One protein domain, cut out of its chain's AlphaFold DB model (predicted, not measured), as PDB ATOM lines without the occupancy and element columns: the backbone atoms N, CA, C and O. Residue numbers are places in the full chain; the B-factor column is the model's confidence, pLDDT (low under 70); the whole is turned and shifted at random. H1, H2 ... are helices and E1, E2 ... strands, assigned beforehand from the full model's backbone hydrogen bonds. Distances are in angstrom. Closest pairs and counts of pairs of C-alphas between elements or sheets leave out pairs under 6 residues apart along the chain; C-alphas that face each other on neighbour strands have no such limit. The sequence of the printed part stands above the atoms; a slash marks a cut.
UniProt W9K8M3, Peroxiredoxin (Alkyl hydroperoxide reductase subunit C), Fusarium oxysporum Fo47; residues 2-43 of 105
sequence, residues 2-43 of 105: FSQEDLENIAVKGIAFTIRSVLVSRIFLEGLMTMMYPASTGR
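AT A GLANCE: This is residues 2 to 43 of the 105 residues of the protein "Peroxiredoxin (Alkyl hydroperoxide reductase subunit C)" of Fusarium oxysporum Fo47 (UniProt W9K8M3). A two-stranded hairpin, E1 and E2, sticks out at its tip, residues 26 to 31, while two very short helices, H1 and H2, lie beyond its other end. The printed part has 42 residues, in the order H1, H2, E1, E2; the class is mixed, with under half of the residues in named elements. The whole is flat, spanning 41 by 22 by 11 A, and only just extended, close to loose, with a radius of gyration of the C-alphas of 14.1 A.

HOW THE PARTS SIT: E1, residues 20 to 24, and E2, residues 33 to 37, form an antiparallel hairpin at 165 degrees; N 22 and O 35, 2.8 A apart, are within hydrogen-bond range. H1, residues 4 to 8, and H2, residues 10 to 13, meet only through their link. H1 is apart from both strands, H2 from E2. H1's O i to N i+4 pair is within hydrogen-bond range; H2 is too short for one.

IN THESE COORDINATES: Each strand measures 13.4 A, H1 6.3 A and H2 5.3 A, from first to last C-alpha. H1 begins at C-alpha 4 (-126.196, 473.833, -3.839); E2 ends at C-alpha 37 (-121.972, 457.316, 5.889).

THE WHOLE: The farthest C-alphas, Val 12 and Phe 28, are 41.6 A apart. The printed part has no cut and no long link. Residues 2, 13 and 28 to 31 have pLDDT under 70.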
ATOM      1  N   PHE A   2    -123.244 466.787  -2.609       67.00
ATOM      2  CA  PHE A   2    -123.254 468.174  -2.134       67.00
ATOM      3  C   PHE A   2    -124.618 468.793  -2.414       67.00
ATOM      4  O   PHE A   2    -125.221 468.465  -3.439       67.00
ATOM      5  N   SER A   3    -125.086 469.676  -1.537       72.75
ATOM      6  CA  SER A   3    -126.197 470.566  -1.864       72.75
ATOM      7  C   SER A   3    -125.673 471.846  -2.521       72.75
ATOM      8  O   SER A   3    -124.508 472.214  -2.369       72.75
ATOM      9  N   GLN A   4    -126.536 472.534  -3.262       77.44
ATOM     10  CA  GLN A   4    -126.196 473.833  -3.839       77.44
ATOM     11  C   GLN A   4    -125.897 474.879  -2.748       77.44
ATOM     12  O   GLN A   4    -124.980 475.680  -2.897       77.44
ATOM     13  N   GLU A   5    -126.562 474.768  -1.596       79.25
ATOM     14  CA  GLU A   5    -126.311 475.591  -0.410       79.25
ATOM     15  C   GLU A   5    -124.896 475.387   0.168       79.25
ATOM     16  O   GLU A   5    -124.275 476.338   0.648       79.25
ATOM     17  N   ASP A   6    -124.349 474.166   0.104       77.06
ATOM     18  CA  ASP A   6    -122.975 473.893   0.546       77.06
ATOM     19  C   ASP A   6    -121.945 474.607  -0.338       77.06
ATOM     20  O   ASP A   6    -120.932 475.087   0.168       77.06
ATOM     21  N   LEU A   7    -122.210 474.697  -1.646       78.69
ATOM     22  CA  LEU A   7    -121.348 475.388  -2.608       78.69
ATOM     23  C   LEU A   7    -121.430 476.909  -2.444       78.69
ATOM     24  O   LEU A   7    -120.406 477.588  -2.476       78.69
ATOM     25  N   GLU A   8    -122.633 477.434  -2.222       81.38
ATOM     26  CA  GLU A   8    -122.874 478.865  -2.012       81.38
ATOM     27  C   GLU A   8    -122.241 479.371  -0.705       81.38
ATOM     28  O   GLU A   8    -121.753 480.499  -0.641       81.38
ATOM     29  N   ASN A   9    -122.154 478.517   0.320       78.62
ATOM     30  CA  ASN A   9    -121.593 478.872   1.626       78.62
ATOM     31  C   ASN A   9    -120.103 478.526   1.812       78.62
ATOM     32  O   ASN A   9    -119.589 478.684   2.925       78.62
ATOM     33  N   ILE A  10    -119.381 478.097   0.768       79.94
ATOM     34  CA  ILE A  10    -117.942 477.757   0.851       79.94
ATOM     35  C   ILE A  10    -117.109 478.907   1.433       79.94
ATOM     36  O   ILE A  10    -116.227 478.681   2.258       79.94
ATOM     37  N   ALA A  11    -117.422 480.155   1.073       75.69
ATOM     38  CA  ALA A  11    -116.689 481.323   1.562       75.69
ATOM     39  C   ALA A  11    -116.852 481.562   3.079       75.69
ATOM     40  O   ALA A  11    -115.991 482.190   3.691       75.69
ATOM     41  N   VAL A  12    -117.934 481.057   3.688       77.19
ATOM     42  CA  VAL A  12    -118.266 481.254   5.112       77.19
ATOM     43  C   VAL A  12    -117.915 480.025   5.954       77.19
ATOM     44  O   VAL A  12    -117.374 480.156   7.048       77.19
ATOM     45  N   LYS A  13    -118.216 478.819   5.457       69.88
ATOM     46  CA  LYS A  13    -118.009 477.541   6.166       69.88
ATOM     47  C   LYS A  13    -116.666 476.872   5.842       69.88
ATOM     48  O   LYS A  13    -116.290 475.905   6.503       69.88
ATOM     49  N   GLY A  14    -115.935 477.369   4.845       80.31
ATOM     50  CA  GLY A  14    -114.679 476.790   4.383       80.31
ATOM     51  C   GLY A  14    -114.907 475.586   3.467       80.31
ATOM     52  O   GLY A  14    -115.199 475.743   2.286       80.31
ATOM     53  N   ILE A  15    -114.734 474.370   3.994       76.56
ATOM     54  CA  ILE A  15    -114.772 473.129   3.202       76.56
ATOM     55  C   ILE A  15    -116.190 472.550   3.188       76.56
ATOM     56  O   ILE A  15    -116.755 472.245   4.238       76.56
ATOM     57  N   ALA A  16    -116.733 472.309   1.994       74.31
ATOM     58  CA  ALA A  16    -117.932 471.496   1.830       74.31
ATOM     59  C   ALA A  16    -117.586 470.009   2.045       74.31
ATOM     60  O   ALA A  16    -116.708 469.460   1.375       74.31
ATOM     61  N   PHE A  17    -118.284 469.329   2.958       71.38
ATOM     62  CA  PHE A  17    -118.110 467.891   3.191       71.38
ATOM     63  C   PHE A  17    -119.093 467.075   2.352       71.38
ATOM     64  O   PHE A  17    -120.290 467.347   2.331       71.38
ATOM     65  N   THR A  18    -118.610 466.018   1.697       74.62
ATOM     66  CA  THR A  18    -119.502 465.048   1.055       74.62
ATOM     67  C   THR A  18    -120.109 464.097   2.082       74.62
ATOM     68  O   THR A  18    -119.431 463.625   3.000       74.62
ATOM     69  N   ILE A  19    -121.362 463.690   1.851       77.75
ATOM     70  CA  ILE A  19    -121.809 462.370   2.316       77.75
ATOM     71  C   ILE A  19    -120.923 461.322   1.640       77.75
ATOM     72  O   ILE A  19    -120.803 461.296   0.409       77.75
ATOM     73  N   ARG A  20    -120.298 460.474   2.455       84.88
ATOM     74  CA  ARG A  20    -119.307 459.491   2.036       84.88
ATOM     75  C   ARG A  20    -120.008 458.231   1.535       84.88
ATOM     76  O   ARG A  20    -120.014 457.211   2.224       84.88
ATOM     77  N   SER A  21    -120.515 458.272   0.309       86.44
ATOM     78  CA  SER A  21    -121.187 457.132  -0.327       86.44
ATOM     79  C   SER A  21    -120.216 456.053  -0.833       86.44
ATOM     80  O   SER A  21    -119.109 456.362  -1.277       86.44
ATOM     81  N   VAL A  22    -120.643 454.791  -0.767       89.19
ATOM     82  CA  VAL A  22    -120.059 453.635  -1.464       89.19
ATOM     83  C   VAL A  22    -121.118 453.107  -2.422       89.19
ATOM     84  O   VAL A  22    -122.256 452.883  -2.010       89.19
ATOM     85  N   LEU A  23    -120.740 452.935  -3.687       88.81
ATOM     86  CA  LEU A  23    -121.597 452.413  -4.745       88.81
ATOM     87  C   LEU A  23    -121.007 451.086  -5.215       88.81
ATOM     88  O   LEU A  23    -119.862 451.055  -5.666       88.81
ATOM     89  N   VAL A  24    -121.776 450.006  -5.095       88.31
ATOM     90  CA  VAL A  24    -121.438 448.702  -5.678       88.31
ATOM     91  C   VAL A  24    -122.395 448.474  -6.833       88.31
ATOM     92  O   VAL A  24    -123.607 448.407  -6.635       88.31
ATOM     93  N   SER A  25    -121.841 448.435  -8.040       83.50
ATOM     94  CA  SER A  25    -122.589 448.387  -9.292       83.50
ATOM     95  C   SER A  25    -122.034 447.291 -10.189       83.50
ATOM     96  O   SER A  25    -120.821 447.073 -10.251       83.50
ATOM     97  N   ARG A  26    -122.937 446.607 -10.890       76.31
ATOM     98  CA  ARG A  26    -122.602 445.688 -11.973       76.31
ATOM     99  C   ARG A  26    -122.289 446.469 -13.255       76.31
ATOM    100  O   ARG A  26    -122.823 447.547 -13.486       76.31
ATOM    101  N   ILE A  27    -121.452 445.878 -14.113       72.19
ATOM    102  CA  ILE A  27    -121.046 446.422 -15.425       72.19
ATOM    103  C   ILE A  27    -122.259 446.788 -16.303       72.19
ATOM    104  O   ILE A  27    -122.216 447.762 -17.048       72.19
ATOM    105  N   PHE A  28    -123.356 446.039 -16.180       63.41
ATOM    106  CA  PHE A  28    -124.656 446.385 -16.743       63.41
ATOM    107  C   PHE A  28    -125.526 446.881 -15.588       63.41
ATOM    108  O   PHE A  28    -125.722 446.129 -14.641       63.41
ATOM    109  N   LEU A  29    -125.963 448.142 -15.668       57.25
ATOM    110  CA  LEU A  29    -126.542 449.046 -14.650       57.25
ATOM    111  C   LEU A  29    -127.710 448.540 -13.764       57.25
ATOM    112  O   LEU A  29    -128.356 449.341 -13.090       57.25
ATOM    113  N   GLU A  30    -127.987 447.244 -13.716       63.31
ATOM    114  CA  GLU A  30    -129.029 446.640 -12.894       63.31
ATOM    115  C   GLU A  30    -128.427 446.044 -11.610       63.31
ATOM    116  O   GLU A  30    -127.483 445.256 -11.648       63.31
ATOM    117  N   GLY A  31    -128.970 446.451 -10.457       61.00
ATOM    118  CA  GLY A  31    -128.501 446.031  -9.131       61.00
ATOM    119  C   GLY A  31    -127.451 446.975  -8.541       61.00
ATOM    120  O   GLY A  31    -126.259 446.674  -8.532       61.00
ATOM    121  N   LEU A  32    -127.898 448.129  -8.034       71.88
ATOM    122  CA  LEU A  32    -127.054 449.074  -7.301       71.88
ATOM    123  C   LEU A  32    -127.266 448.898  -5.794       71.88
ATOM    124  O   LEU A  32    -128.359 449.157  -5.293       71.88
ATOM    125  N   MET A  33    -126.210 448.550  -5.057       86.69
ATOM    126  CA  MET A  33    -126.179 448.793  -3.613       86.69
ATOM    127  C   MET A  33    -125.534 450.156  -3.355       86.69
ATOM    128  O   MET A  33    -124.452 450.454  -3.866       86.69
ATOM    129  N   THR A  34    -126.169 450.954  -2.497       89.81
ATOM    130  CA  THR A  34    -125.603 452.205  -1.985       89.81
ATOM    131  C   THR A  34    -125.506 452.160  -0.465       89.81
ATOM    132  O   THR A  34    -126.506 451.933   0.209       89.81
ATOM    133  N   MET A  35    -124.323 452.445   0.081       90.81
ATOM    134  CA  MET A  35    -124.132 452.685   1.515       90.81
ATOM    135  C   MET A  35    -123.704 454.134   1.735       90.81
ATOM    136  O   MET A  35    -122.779 454.614   1.078       90.81
ATOM    137  N   MET A  36    -124.362 454.843   2.650       90.06
ATOM    138  CA  MET A  36    -124.117 456.264   2.908       90.06
ATOM    139  C   MET A  36    -123.710 456.473   4.361       90.06
ATOM    140  O   MET A  36    -124.489 456.206   5.268       90.06
ATOM    141  N   TYR A  37    -122.496 456.982   4.566       89.00
ATOM    142  CA  TYR A  37    -121.972 457.316   5.889       89.00
ATOM    143  C   TYR A  37    -121.681 458.820   5.975       89.00
ATOM    144  O   TYR A  37    -121.207 459.408   4.992       89.00
ATOM    145  N   PRO A  38    -121.929 459.472   7.124       87.62
ATOM    146  CA  PRO A  38    -121.440 460.824   7.360       87.62
ATOM    147  C   PRO A  38    -119.911 460.823   7.509       87.62
ATOM    148  O   PRO A  38    -119.289 459.791   7.756       87.62
ATOM    149  N   ALA A  39    -119.285 461.995   7.397       84.38
ATOM    150  CA  ALA A  39    -117.835 462.121   7.570       84.38
ATOM    151  C   ALA A  39    -117.344 461.734   8.979       84.38
ATOM    152  O   ALA A  39    -116.181 461.362   9.128       84.38
ATOM    153  N   SER A  40    -118.229 461.795   9.979       87.69
ATOM    154  CA  SER A  40    -117.969 461.437  11.375       87.69
ATOM    155  C   SER A  40    -117.940 459.930  11.643       87.69
ATOM    156  O   SER A  40    -117.437 459.524  12.687       87.69
ATOM    157  N   THR A  41    -118.448 459.098  10.726       88.50
ATOM    158  CA  THR A  41    -118.572 457.650  10.937       88.50
ATOM    159  C   THR A  41    -117.687 456.886   9.958       88.50
ATOM    160  O   THR A  41    -117.863 456.959   8.740       88.50
ATOM    161  N   GLY A  42    -116.725 456.136  10.501       89.31
ATOM    162  CA  GLY A  42    -115.894 455.216   9.727       89.31
ATOM    163  C   GLY A  42    -116.722 454.090   9.100       89.31
ATOM    164  O   GLY A  42    -117.718 453.648   9.665       89.31
ATOM    165  N   ARG A  43    -116.311 453.631   7.916       93.50
ATOM    166  CA  ARG A  43    -116.961 452.519   7.206       93.50
ATOM    167  C   ARG A  43    -116.387 451.186   7.678       93.50
ATOM    168  O   ARG A  43    -115.212 451.123   8.027       93.50
TER     169      ARG A  43